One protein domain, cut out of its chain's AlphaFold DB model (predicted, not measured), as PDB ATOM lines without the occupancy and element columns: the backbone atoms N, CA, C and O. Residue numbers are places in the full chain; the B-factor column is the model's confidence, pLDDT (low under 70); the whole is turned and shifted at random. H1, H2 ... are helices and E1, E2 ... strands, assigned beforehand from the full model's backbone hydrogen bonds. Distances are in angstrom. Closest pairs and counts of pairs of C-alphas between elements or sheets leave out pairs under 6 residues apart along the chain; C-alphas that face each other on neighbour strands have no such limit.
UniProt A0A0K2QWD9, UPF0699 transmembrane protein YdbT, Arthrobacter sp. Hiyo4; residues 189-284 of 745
ATOM      1  N   GLU A 189     188.258 151.566 216.240       60.09
ATOM      2  CA  GLU A 189     186.887 152.049 216.197       60.09
ATOM      3  C   GLU A 189     185.987 150.858 215.881       60.09
ATOM      4  O   GLU A 189     186.184 150.151 214.891       60.09
ATOM      5  N   ALA A 190     185.064 150.584 216.798       59.69
ATOM      6  CA  ALA A 190     184.306 149.357 216.747       59.69
ATOM      7  C   ALA A 190     183.517 149.273 215.426       59.69
ATOM      8  O   ALA A 190     182.878 150.264 215.057       59.69
ATOM      9  N   PRO A 191     183.546 148.123 214.723       71.62
ATOM     10  CA  PRO A 191     182.978 148.002 213.387       71.62
ATOM     11  C   PRO A 191     181.497 148.381 213.391       71.62
ATOM     12  O   PRO A 191     180.710 147.883 214.200       71.62
ATOM     13  N   GLU A 192     181.136 149.294 212.494       76.31
ATOM     14  CA  GLU A 192     179.765 149.750 212.302       76.31
ATOM     15  C   GLU A 192     179.101 148.934 211.196       76.31
ATOM     16  O   GLU A 192     179.577 148.898 210.060       76.31
ATOM     17  N   TYR A 193     177.967 148.312 211.510       81.19
ATOM     18  CA  TYR A 193     177.152 147.615 210.517       81.19
ATOM     19  C   TYR A 193     175.909 148.456 210.215       81.19
ATOM     20  O   TYR A 193     175.034 148.565 211.084       81.19
ATOM     21  N   PRO A 194     175.807 149.089 209.029       82.12
ATOM     22  CA  PRO A 194     174.655 149.910 208.686       82.12
ATOM     23  C   PRO A 194     173.408 149.030 208.579       82.12
ATOM     24  O   PRO A 194     173.366 148.076 207.808       82.12
ATOM     25  N   VAL A 195     172.379 149.362 209.357       83.06
ATOM     26  CA  VAL A 195     171.093 148.647 209.367       83.06
ATOM     27  C   VAL A 195     170.098 149.317 208.440       83.06
ATOM     28  O   VAL A 195     169.337 148.650 207.744       83.06
ATOM     29  N   LEU A 196     170.072 150.649 208.457       87.81
ATOM     30  CA  LEU A 196     169.071 151.421 207.740       87.81
ATOM     31  C   LEU A 196     169.633 152.764 207.294       87.81
ATOM     32  O   LEU A 196     170.161 153.520 208.104       87.81
ATOM     33  N   SER A 197     169.410 153.095 206.028       89.31
ATOM     34  CA  SER A 197     169.631 154.430 205.473       89.31
ATOM     35  C   SER A 197     168.325 154.979 204.907       89.31
ATOM     36  O   SER A 197     167.633 154.293 204.147       89.31
ATOM     37  N   VAL A 198     167.986 156.222 205.235       91.12
ATOM     38  CA  VAL A 198     166.785 156.877 204.706       91.12
ATOM     39  C   VAL A 198     167.142 157.633 203.425       91.12
ATOM     40  O   VAL A 198     167.947 158.564 203.472       91.12
ATOM     41  N   PRO A 199     166.531 157.299 202.273       91.75
ATOM     42  CA  PRO A 199     166.827 158.001 201.034       91.75
ATOM     43  C   PRO A 199     166.297 159.449 201.080       91.75
ATOM     44  O   PRO A 199     165.170 159.668 201.547       91.75
ATOM     45  N   PRO A 200     167.036 160.439 200.536       90.69
ATOM     46  CA  PRO A 200     166.623 161.845 200.560       90.69
ATOM     47  C   PRO A 200     165.252 162.106 199.928       90.69
ATOM     48  O   PRO A 200     164.487 162.926 200.428       90.69
ATOM     49  N   SER A 201     164.893 161.369 198.873       92.00
ATOM     50  CA  SER A 201     163.585 161.486 198.214       92.00
ATOM     51  C   SER A 201     162.424 161.137 199.148       92.00
ATOM     52  O   SER A 201     161.405 161.828 199.157       92.00
ATOM     53  N   ARG A 202     162.586 160.105 199.987       93.44
ATOM     54  CA  ARG A 202     161.580 159.711 200.984       93.44
ATOM     55  C   ARG A 202     161.466 160.758 202.083       93.44
ATOM     56  O   ARG A 202     160.355 161.060 202.505       93.44
ATOM     57  N   LEU A 203     162.586 161.338 202.512       92.31
ATOM     58  CA  LEU A 203     162.574 162.437 203.474       92.31
ATOM     59  C   LEU A 203     161.806 163.644 202.922       92.31
ATOM     60  O   LEU A 203     160.885 164.117 203.583       92.31
ATOM     61  N   ILE A 204     162.124 164.095 201.705       92.19
ATOM     62  CA  ILE A 204     161.434 165.218 201.051       92.19
ATOM     63  C   ILE A 204     159.938 164.920 200.920       92.19
ATOM     64  O   ILE A 204     159.116 165.729 201.345       92.19
ATOM     65  N   GLY A 205     159.576 163.734 200.417       92.00
ATOM     66  CA  GLY A 205     158.179 163.311 200.314       92.00
ATOM     67  C   GLY A 205     157.460 163.329 201.665       92.00
ATOM     68  O   GLY A 205     156.342 163.828 201.763       92.00
ATOM     69  N   SER A 206     158.118 162.865 202.729       92.06
ATOM     70  CA  SER A 206     157.556 162.863 204.084       92.06
ATOM     71  C   SER A 206     157.303 164.275 204.628       92.06
ATOM     72  O   SER A 206     156.304 164.499 205.312       92.06
ATOM     73  N   LEU A 207     158.165 165.237 204.283       90.81
ATOM     74  CA  LEU A 207     158.014 166.640 204.668       90.81
ATOM     75  C   LEU A 207     156.888 167.320 203.882       90.81
ATOM     76  O   LEU A 207     156.089 168.031 204.484       90.81
ATOM     77  N   LEU A 208     156.773 167.051 202.577       89.75
ATOM     78  CA  LEU A 208     155.691 167.569 201.725       89.75
ATOM     79  C   LEU A 208     154.312 166.990 202.074       89.75
ATOM     80  O   LEU A 208     153.291 167.624 201.835       89.75
ATOM     81  N   LEU A 209     154.277 165.778 202.629       89.50
ATOM     82  CA  LEU A 209     153.060 165.109 203.102       89.50
ATOM     83  C   LEU A 209     152.890 165.241 204.624       89.50
ATOM     84  O   LEU A 209     152.256 164.395 205.256       89.50
ATOM     85  N   SER A 210     153.487 166.266 205.234       86.25
ATOM     86  CA  SER A 210     153.355 166.532 206.670       86.25
ATOM     87  C   SER A 210     152.064 167.291 206.992       86.25
ATOM     88  O   SER A 210     151.456 167.918 206.123       86.25
ATOM     89  N   GLU A 211     151.642 167.287 208.262       83.19
ATOM     90  CA  GLU A 211     150.510 168.123 208.686       83.19
ATOM     91  C   GLU A 211     150.750 169.621 208.442       83.19
ATOM     92  O   GLU A 211     149.803 170.352 208.164       83.19
ATOM     93  N   GLN A 212     152.008 170.075 208.479       83.19
ATOM     94  CA  GLN A 212     152.348 171.473 208.223       83.19
ATOM     95  C   GLN A 212     151.931 171.877 206.807       83.19
ATOM     96  O   GLN A 212     151.353 172.945 206.631       83.19
ATOM     97  N   SER A 213     152.129 170.993 205.821       84.62
ATOM     98  CA  SER A 213     151.799 171.229 204.410       84.62
ATOM     99  C   SER A 213     150.311 171.490 204.195       84.62
ATOM    100  O   SER A 213     149.949 172.372 203.419       84.62
ATOM    101  N   PHE A 214     149.447 170.794 204.939       83.69
ATOM    102  CA  PHE A 214     148.006 171.032 204.899       83.69
ATOM    103  C   PHE A 214     147.651 172.455 205.349       83.69
ATOM    104  O   PHE A 214     146.919 173.153 204.647       83.69
ATOM    105  N   PHE A 215     148.203 172.917 206.475       82.06
ATOM    106  CA  PHE A 215     147.954 174.276 206.966       82.06
ATOM    107  C   PHE A 215     148.531 175.349 206.040       82.06
ATOM    108  O   PHE A 215     147.926 176.410 205.915       82.06
ATOM    109  N   VAL A 216     149.644 175.073 205.346       82.69
ATOM    110  CA  VAL A 216     150.182 175.981 204.318       82.69
ATOM    111  C   VAL A 216     149.182 176.169 203.187       82.69
ATOM    112  O   VAL A 216     148.850 177.298 202.838       82.69
ATOM    113  N   VAL A 217     148.689 175.066 202.622       86.31
ATOM    114  CA  VAL A 217     147.754 175.109 201.492       86.31
ATOM    115  C   VAL A 217     146.434 175.743 201.924       86.31
ATOM    116  O   VAL A 217     145.941 176.640 201.248       86.31
ATOM    117  N   ALA A 218     145.899 175.352 203.084       87.81
ATOM    118  CA  ALA A 218     144.674 175.930 203.626       87.81
ATOM    119  C   ALA A 218     144.824 177.431 203.928       87.81
ATOM    120  O   ALA A 218     143.936 178.207 203.592       87.81
ATOM    121  N   GLY A 219     145.951 177.850 204.510       86.19
ATOM    122  CA  GLY A 219     146.256 179.258 204.776       86.19
ATOM    123  C   GLY A 219     146.436 180.073 203.495       86.19
ATOM    124  O   GLY A 219     145.919 181.183 203.401       86.19
ATOM    125  N   GLY A 220     147.091 179.500 202.481       88.12
ATOM    126  CA  GLY A 220     147.209 180.090 201.148       88.12
ATOM    127  C   GLY A 220     145.846 180.301 200.492       88.12
ATOM    128  O   GLY A 220     145.532 181.410 200.071       88.12
ATOM    129  N   ILE A 221     145.000 179.266 200.482       90.88
ATOM    130  CA  ILE A 221     143.628 179.345 199.959       90.88
ATOM    131  C   ILE A 221     142.816 180.377 200.744       90.88
ATOM    132  O   ILE A 221     142.190 181.237 200.135       90.88
ATOM    133  N   ALA A 222     142.852 180.339 202.078       89.81
ATOM    134  CA  ALA A 222     142.137 181.294 202.920       89.81
ATOM    135  C   ALA A 222     142.581 182.734 202.642       89.81
ATOM    136  O   ALA A 222     141.739 183.618 202.539       89.81
ATOM    137  N   SER A 223     143.882 182.967 202.452       87.75
ATOM    138  CA  SER A 223     144.409 184.283 202.096       87.75
ATOM    139  C   SER A 223     143.941 184.750 200.718       87.75
ATOM    140  O   SER A 223     143.623 185.926 200.562       87.75
ATOM    141  N   VAL A 224     143.891 183.858 199.722       90.19
ATOM    142  CA  VAL A 224     143.377 184.180 198.380       90.19
ATOM    143  C   VAL A 224     141.885 184.499 198.450       90.19
ATOM    144  O   VAL A 224     141.459 185.536 197.952       90.19
ATOM    145  N   VAL A 225     141.096 183.652 199.116       92.75
ATOM    146  CA  VAL A 225     139.651 183.850 199.294       92.75
ATOM    147  C   VAL A 225     139.376 185.164 200.016       92.75
ATOM    148  O   VAL A 225     138.556 185.951 199.554       92.75
ATOM    149  N   LEU A 226     140.091 185.444 201.107       90.94
ATOM    150  CA  LEU A 226     139.916 186.672 201.873       90.94
ATOM    151  C   LEU A 226     140.308 187.901 201.046       90.94
ATOM    152  O   LEU A 226     139.571 188.878 201.046       90.94
ATOM    153  N   SER A 227     141.390 187.822 200.260       90.94
ATOM    154  CA  SER A 227     141.773 188.892 199.332       90.94
ATOM    155  C   SER A 227     140.701 189.191 198.284       90.94
ATOM    156  O   SER A 227     140.548 190.355 197.918       90.94
ATOM    157  N   VAL A 228     140.004 188.169 197.776       93.88
ATOM    158  CA  VAL A 228     138.936 188.331 196.778       93.88
ATOM    159  C   VAL A 228     137.669 188.886 197.428       93.88
ATOM    160  O   VAL A 228     137.088 189.828 196.907       93.88
ATOM    161  N   VAL A 229     137.264 188.350 198.582       95.44
ATOM    162  CA  VAL A 229     136.017 188.734 199.268       95.44
ATOM    163  C   VAL A 229     136.069 190.156 199.825       95.44
ATOM    164  O   VAL A 229     135.060 190.851 199.814       95.44
ATOM    165  N   THR A 230     137.221 190.603 200.328       92.44
ATOM    166  CA  THR A 230     137.361 191.949 200.909       92.44
ATOM    167  C   THR A 230     137.958 192.968 199.935       92.44
ATOM    168  O   THR A 230     138.286 194.071 200.368       92.44
ATOM    169  N   GLU A 231     138.242 192.568 198.689       91.75
ATOM    170  CA  GLU A 231     138.957 193.357 197.667       91.75
ATOM    171  C   GLU A 231     140.300 193.955 198.139       91.75
ATOM    172  O   GLU A 231     140.836 194.908 197.568       91.75
ATOM    173  N   ASN A 232     140.894 193.378 199.186       89.75
ATOM    174  CA  ASN A 232     142.087 193.919 199.823       89.75
ATOM    175  C   ASN A 232     143.304 193.069 199.456       89.75
ATOM    176  O   ASN A 232     143.524 191.991 200.007       89.75
ATOM    177  N   ARG A 233     144.151 193.597 198.567       84.94
ATOM    178  CA  ARG A 233     145.419 192.952 198.172       84.94
ATOM    179  C   ARG A 233     146.427 192.847 199.324       84.94
ATOM    180  O   ARG A 233     147.405 192.113 199.217       84.94
ATOM    181  N   GLY A 234     146.177 193.538 200.437       81.44
ATOM    182  CA  GLY A 234     146.949 193.466 201.673       81.44
ATOM    183  C   GLY A 234     147.110 192.045 202.216       81.44
ATOM    184  O   GLY A 234     148.137 191.729 202.814       81.44
ATOM    185  N   PHE A 235     146.139 191.159 201.955       81.94
ATOM    186  CA  PHE A 235     146.173 189.792 202.472       81.94
ATOM    187  C   PHE A 235     147.348 188.958 201.943       81.94
ATOM    188  O   PHE A 235     147.891 188.144 202.686       81.94
ATOM    189  N   PHE A 236     147.833 189.233 200.728       81.94
ATOM    190  CA  PHE A 236     149.018 188.562 200.185       81.94
ATOM    191  C   PHE A 236     150.297 188.856 200.978       81.94
ATOM    192  O   PHE A 236     151.173 187.999 201.059       81.94
ATOM    193  N   PHE A 237     150.410 190.024 201.617       81.56
ATOM    194  CA  PHE A 237     151.592 190.347 202.420       81.56
ATOM    195  C   PHE A 237     151.676 189.507 203.698       81.56
ATOM    196  O   PHE A 237     152.783 189.196 204.136       81.56
ATOM    197  N   TYR A 238     150.547 189.046 204.254       76.44
ATOM    198  CA  TYR A 238     150.554 188.112 205.387       76.44
ATOM    199  C   TYR A 238     151.093 186.726 205.012       76.44
ATOM    200  O   TYR A 238     151.579 186.002 205.885       76.44
ATOM    201  N   LEU A 239     151.082 186.365 203.722       80.56
ATOM    202  CA  LEU A 239     151.697 185.122 203.258       80.56
ATOM    203  C   LEU A 239     153.224 185.181 203.296       80.56
ATOM    204  O   LEU A 239     153.836 184.136 203.457       80.56
ATOM    205  N   ILE A 240     153.858 186.356 203.198       82.50
ATOM    206  CA  ILE A 240     155.326 186.441 203.130       82.50
ATOM    207  C   ILE A 240     155.977 185.937 204.433       82.50
ATOM    208  O   ILE A 240     156.768 184.991 204.356       82.50
ATOM    209  N   PRO A 241     155.639 186.453 205.637       80.50
ATOM    210  CA  PRO A 241     156.181 185.908 206.883       80.50
ATOM    211  C   PRO A 241     155.791 184.445 207.106       80.50
ATOM    212  O   PRO A 241     156.598 183.671 207.616       80.50
ATOM    213  N   ALA A 242     154.578 184.049 206.698       79.19
ATOM    214  CA  ALA A 242     154.120 182.669 206.812       79.19
ATOM    215  C   ALA A 242     154.980 181.723 205.958       79.19
ATOM    216  O   ALA A 242     155.504 180.740 206.472       79.19
ATOM    217  N   VAL A 243     155.193 182.047 204.679       83.88
ATOM    218  CA  VAL A 243     156.032 181.281 203.746       83.88
ATOM    219  C   VAL A 243     157.478 181.234 204.229       83.88
ATOM    220  O   VAL A 243     158.073 180.160 204.209       83.88
ATOM    221  N   LEU A 244     158.036 182.346 204.719       84.81
ATOM    222  CA  LEU A 244     159.395 182.372 205.269       84.81
ATOM    223  C   LEU A 244     159.527 181.494 206.519       84.81
ATOM    224  O   LEU A 244     160.457 180.691 206.610       84.81
ATOM    225  N   GLY A 245     158.583 181.593 207.459       80.62
ATOM    226  CA  GLY A 245     158.554 180.747 208.655       80.62
ATOM    227  C   GLY A 245     158.418 179.261 208.314       80.62
ATOM    228  O   GLY A 245     159.090 178.412 208.902       80.62
ATOM    229  N   LEU A 246     157.608 178.939 207.305       83.44
ATOM    230  CA  LEU A 246     157.429 177.578 206.803       83.44
ATOM    231  C   LEU A 246     158.673 177.049 206.093       83.44
ATOM    232  O   LEU A 246     159.094 175.928 206.369       83.44
ATOM    233  N   ALA A 247     159.288 177.847 205.221       86.50
ATOM    234  CA  ALA A 247     160.534 177.495 204.554       86.50
ATOM    235  C   ALA A 247     161.636 177.216 205.584       86.50
ATOM    236  O   ALA A 247     162.314 176.194 205.487       86.50
ATOM    237  N   ALA A 248     161.750 178.050 206.624       85.12
ATOM    238  CA  ALA A 248     162.674 177.824 207.731       85.12
ATOM    239  C   ALA A 248     162.362 176.524 208.506       85.12
ATOM    240  O   ALA A 248     163.281 175.766 208.828       85.12
ATOM    241  N   SER A 249     161.082 176.218 208.761       84.44
ATOM    242  CA  SER A 249     160.647 174.974 209.424       84.44
ATOM    243  C   SER A 249     160.983 173.720 208.603       84.44
ATOM    244  O   SER A 249     161.573 172.762 209.125       84.44
ATOM    245  N   TYR A 250     160.665 173.725 207.302       88.62
ATOM    246  CA  TYR A 250     160.996 172.623 206.397       88.62
ATOM    247  C   TYR A 250     162.496 172.457 206.243       88.62
ATOM    248  O   TYR A 250     162.983 171.330 206.307       88.62
ATOM    249  N   TRP A 251     163.226 173.562 206.102       87.19
ATOM    250  CA  TRP A 251     164.679 173.543 206.027       87.19
ATOM    251  C   TRP A 251     165.292 172.910 207.274       87.19
ATOM    252  O   TRP A 251     166.112 172.000 207.166       87.19
ATOM    253  N   GLY A 252     164.840 173.314 208.465       84.75
ATOM    254  CA  GLY A 252     165.301 172.736 209.725       84.75
ATOM    255  C   GLY A 252     165.015 171.236 209.830       84.75
ATOM    256  O   GLY A 252     165.869 170.477 210.286       84.75
ATOM    257  N   SER A 253     163.841 170.794 209.379       85.81
ATOM    258  CA  SER A 253     163.451 169.377 209.400       85.81
ATOM    259  C   SER A 253     164.215 168.544 208.364       85.81
ATOM    260  O   SER A 253     164.647 167.433 208.663       85.81
ATOM    261  N   PHE A 254     164.431 169.094 207.167       89.44
ATOM    262  CA  PHE A 254     165.214 168.470 206.105       89.44
ATOM    263  C   PHE A 254     166.680 168.338 206.504       89.44
ATOM    264  O   PHE A 254     167.219 167.237 206.449       89.44
ATOM    265  N   ASN A 255     167.299 169.419 206.992       87.69
ATOM    266  CA  ASN A 255     168.684 169.402 207.449       87.69
ATOM    267  C   ASN A 255     168.898 168.320 208.517       87.69
ATOM    268  O   ASN A 255     169.856 167.568 208.415       87.69
ATOM    269  N   LYS A 256     167.976 168.177 209.483       81.44
ATOM    270  CA  LYS A 256     168.059 167.171 210.561       81.44
ATOM    271  C   LYS A 256     167.821 165.729 210.108       81.44
ATOM    272  O   LYS A 256     168.304 164.819 210.766       81.44
ATOM    273  N   GLY A 257     167.053 165.507 209.044       83.75
ATOM    274  CA  GLY A 257     166.757 164.163 208.535       83.75
ATOM    275  C   GLY A 257     167.650 163.715 207.377       83.75
ATOM    276  O   GLY A 257     167.565 162.561 206.962       83.75
ATOM    277  N   TYR A 258     168.453 164.617 206.806       89.81
ATOM    278  CA  TYR A 258     169.249 164.335 205.616       89.81
ATOM    279  C   TYR A 258     170.382 163.351 205.913       89.81
ATOM    280  O   TYR A 258     171.008 163.422 206.971       89.81
ATOM    281  N   ASN A 259     170.651 162.458 204.954       88.44
ATOM    282  CA  ASN A 259     171.653 161.394 205.050       88.44
ATOM    283  C   ASN A 259     171.527 160.543 206.329       88.44
ATOM    284  O   ASN A 259     172.528 160.102 206.892       88.44
ATOM    285  N   PHE A 260     170.290 160.351 206.806       90.94
ATOM    286  CA  PHE A 260     170.039 159.604 208.029       90.94
ATOM    287  C   PHE A 260     170.448 158.142 207.856       90.94
ATOM    288  O   PHE A 260     169.861 157.430 207.036       90.94
ATOM    289  N   THR A 261     171.411 157.698 208.656       90.06
ATOM    290  CA  THR A 261     171.892 156.316 208.692       90.06
ATOM    291  C   THR A 261     171.944 155.835 210.132       90.06
ATOM    292  O   THR A 261     172.452 156.535 211.006       90.06
ATOM    293  N   ALA A 262     171.422 154.640 210.377       89.75
ATOM    294  CA  ALA A 262     171.518 153.955 211.652       89.75
ATOM    295  C   ALA A 262     172.380 152.704 211.499       89.75
ATOM    296  O   ALA A 262     172.117 151.872 210.625       89.75
ATOM    297  N   ALA A 263     173.388 152.572 212.353       87.00
ATOM    298  CA  ALA A 263     174.315 151.453 212.378       87.00
ATOM    299  C   ALA A 263     174.362 150.809 213.768       87.00
ATOM    300  O   ALA A 263     174.179 151.480 214.787       87.00
ATOM    301  N   ILE A 264     174.607 149.502 213.815       84.62
ATOM    302  CA  ILE A 264     174.882 148.787 215.065       84.62
ATOM    303  C   ILE A 264     176.367 148.921 215.369       84.62
ATOM    304  O   ILE A 264     177.205 148.725 214.491       84.62
ATOM    305  N   SER A 265     176.671 149.222 216.624       79.38
ATOM    306  CA  SER A 265     178.012 149.231 217.190       79.38
ATOM    307  C   SER A 265     177.983 148.497 218.542       79.38
ATOM    308  O   SER A 265     176.926 148.460 219.179       79.38
ATOM    309  N   PRO A 266     179.106 147.936 219.025       68.12
ATOM    310  CA  PRO A 266     179.196 147.326 220.357       68.12
ATOM    311  C   PRO A 266     178.739 148.241 221.502       68.12
ATOM    312  O   PRO A 266     178.185 147.761 222.487       68.12
ATOM    313  N   ASP A 267     178.894 149.560 221.343       64.31
ATOM    314  CA  ASP A 267     178.484 150.563 222.336       64.31
ATOM    315  C   ASP A 267     176.985 150.943 222.256       64.31
ATOM    316  O   ASP A 267     176.474 151.670 223.115       64.31
ATOM    317  N   GLY A 268     176.266 150.496 221.217       78.31
ATOM    318  CA  GLY A 268     174.852 150.799 220.978       78.31
ATOM    319  C   GLY A 268     174.520 151.162 219.527       78.31
ATOM    320  O   GLY A 268     175.268 150.875 218.595       78.31
ATOM    321  N   ILE A 269     173.375 151.816 219.322       86.12
ATOM    322  CA  ILE A 269     172.906 152.233 217.995       86.12
ATOM    323  C   ILE A 269     173.558 153.575 217.645       86.12
ATOM    324  O   ILE A 269     173.343 154.569 218.339       86.12
ATOM    325  N   ARG A 270     174.351 153.629 216.574       87.31
ATOM    326  CA  ARG A 270     174.960 154.864 216.065       87.31
ATOM    327  C   ARG A 270     174.061 155.494 215.010       87.31
ATOM    328  O   ARG A 270     173.631 154.825 214.075       87.31
ATOM    329  N   LEU A 271     173.756 156.774 215.182       89.25
ATOM    330  CA  LEU A 271     172.906 157.562 214.301       89.25
ATOM    331  C   LEU A 271     173.751 158.654 213.651       89.25
ATOM    332  O   LEU A 271     174.376 159.453 214.348       89.25
ATOM    333  N   HIS A 272     173.731 158.697 212.324       89.94
ATOM    334  CA  HIS A 272     174.377 159.723 211.514       89.94
ATOM    335  C   HIS A 272     173.298 160.504 210.786       89.94
ATOM    336  O   HIS A 272     172.464 159.900 210.119       89.94
ATOM    337  N   TYR A 273     173.287 161.826 210.910       89.62
ATOM    338  CA  TYR A 273     172.315 162.678 210.224       89.62
ATOM    339  C   TYR A 273     172.844 164.102 210.071       89.62
ATOM    340  O   TYR A 273     173.708 164.522 210.836       89.62
ATOM    341  N   GLY A 274     172.330 164.863 209.105       87.25
ATOM    342  CA  GLY A 274     172.714 166.264 208.910       87.25
ATOM    343  C   GLY A 274     173.264 166.571 207.520       87.25
ATOM    344  O   GLY A 274     174.223 165.933 207.084       87.25
ATOM    345  N   LEU A 275     172.713 167.590 206.847       87.75
ATOM    346  CA  LEU A 275     173.269 168.116 205.590       87.75
ATOM    347  C   LEU A 275     174.360 169.160 205.843       87.75
ATOM    348  O   LEU A 275     175.452 169.060 205.286       87.75
ATOM    349  N   LEU A 276     174.035 170.188 206.628       84.19
ATOM    350  CA  LEU A 276     174.944 171.264 207.010       84.19
ATOM    351  C   LEU A 276     175.702 170.890 208.276       84.19
ATOM    352  O   LEU A 276     176.921 170.967 208.296       84.19
ATOM    353  N   ASP A 277     174.973 170.439 209.294       81.88
ATOM    354  CA  ASP A 277     175.529 170.067 210.589       81.88
ATOM    355  C   ASP A 277     175.446 168.554 210.738       81.88
ATOM    356  O   ASP A 277     174.461 168.027 211.254       81.88
ATOM    357  N   THR A 278     176.457 167.848 210.235       87.25
ATOM    358  CA  THR A 278     176.519 166.391 210.344       87.25
ATOM    359  C   THR A 278     176.790 166.007 211.797       87.25
ATOM    360  O   THR A 278     177.746 166.483 212.406       87.25
ATOM    361  N   GLN A 279     175.938 165.164 212.370       86.12
ATOM    362  CA  GLN A 279     176.042 164.676 213.741       86.12
ATOM    363  C   GLN A 279     176.204 163.162 213.733       86.12
ATOM    364  O   GLN A 279     175.511 162.475 212.986       86.12
ATOM    365  N   ALA A 280     177.102 162.660 214.579       86.44
ATOM    366  CA  ALA A 280     177.222 161.247 214.909       86.44
ATOM    367  C   ALA A 280     176.916 161.069 216.401       86.44
ATOM    368  O   ALA A 280     177.685 161.519 217.258       86.44
ATOM    369  N   GLN A 281     175.779 160.440 216.698       85.19
ATOM    370  CA  GLN A 281     175.268 160.210 218.050       85.19
ATOM    371  C   GLN A 281     175.237 158.709 218.342       85.19
ATOM    372  O   GLN A 281     174.838 157.922 217.488       85.19
ATOM    373  N   THR A 282     175.601 158.298 219.557       83.06
ATOM    374  CA  THR A 282     175.436 156.904 219.999       83.06
ATOM    375  C   THR A 282     174.340 156.805 221.036       83.06
ATOM    376  O   THR A 282     174.383 157.461 222.073       83.06
ATOM    377  N   LEU A 283     173.367 155.951 220.748       82.94
ATOM    378  CA  LEU A 283     172.213 155.661 221.571       82.94
ATOM    379  C   LEU A 283     172.369 154.264 222.194       82.94
ATOM    380  O   LEU A 283     172.150 153.259 221.511       82.94
ATOM    381  N   PRO A 284     172.732 154.151 223.482       78.88
ATOM    382  CA  PRO A 284     172.791 152.855 224.140       78.88
ATOM    383  C   PRO A 284     171.364 152.301 224.300       78.88
ATOM    384  O   PRO A 284     170.521 152.998 224.879       78.88
TER     385      PRO A 284
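Overview. This is residues 189 to 284 of the 745 residues of the protein "UPF0699 transmembrane protein YdbT" of Arthrobacter sp. Hiyo4 (UniProt A0A0K2QWD9). What shape do these parts make? They make a long rod: the helical hairpin of H2 and H3 reaches out to one end, and a small sheet of four strands lies at the other, past the last residues of H3. The printed part runs out through E1, the short H1 and H2, then folds back along H3 into E2, E3 and E4. What is it built of? The 96 printed residues hold three named helices and four named strands in the order E1, H1, H2, H3, E2, E3, E4, of mixed class, and the sheet, E1 - E2 - E3 - E4, is antiparallel throughout. How spread out is it? It is extended, with a radius of gyration of the C-alphas of 19.6 A and spans of 66 by 20 by 20 A.

Along the chain. Where does the way out run? E1 is residues 193 to 197, beginning at C-alpha 193 (177.152, 147.615, 210.517). H1 is residues 200 to 208, and H2, residues 211 to 229, is 26.9 A long and ends at C-alpha 229 (136.017, 188.734, 199.268). Where does the way back run? H3, residues 235 to 257, is 33.4 A long. E2 is residues 261 to 265, E3 268 to 273 and E4 278 to 283, ending at C-alpha 283 (172.213, 155.661, 221.571).

Arrangement. How are the strands joined? E1 and E2 are antiparallel at 160 degrees, with N 195 and O 262 2.8 A apart. E2, E3 and E4 form a meander, each strand the antiparallel neighbour of the one before, in two hairpins; N 263 and O 270 are 2.8 A apart, and N 271 and O 281 2.8 A. The sheet is only just strongly twisted, with C-alphas up to 4.5 A off its best plane. How do the helices stand? H1 touches H3 with residues 250 to 257 of H3 alone, opposite ways at 35.1 degrees, only just a steep tilt; the closest C-alphas, of Leu 203 and Gly 257, are 6.8 A apart. H2 and H3, a helical hairpin, touch at a shallow tilt of 10 degrees, opposite ways, the C-alphas of Ser 227 and Phe 235 being closest at 5.5 A. H3 only grazes the sheet, with residues 255 to 257. Are the helix backbones complete? In H1 and H2 every O i to N i+4 pair is within hydrogen-bond range; in H3 15 of 19 are.

Size, cuts and confidence. How large is it? The two C-alphas farthest apart, of Ala 190 and Glu 231, are 66.0 A from each other. Is it continuous? The printed part has no cut, and its six links between named elements are tight. Where is confidence low? Residues 189 to 190 and 266 to 267 are under 70; the mean pLDDT of the printed part is 85.3.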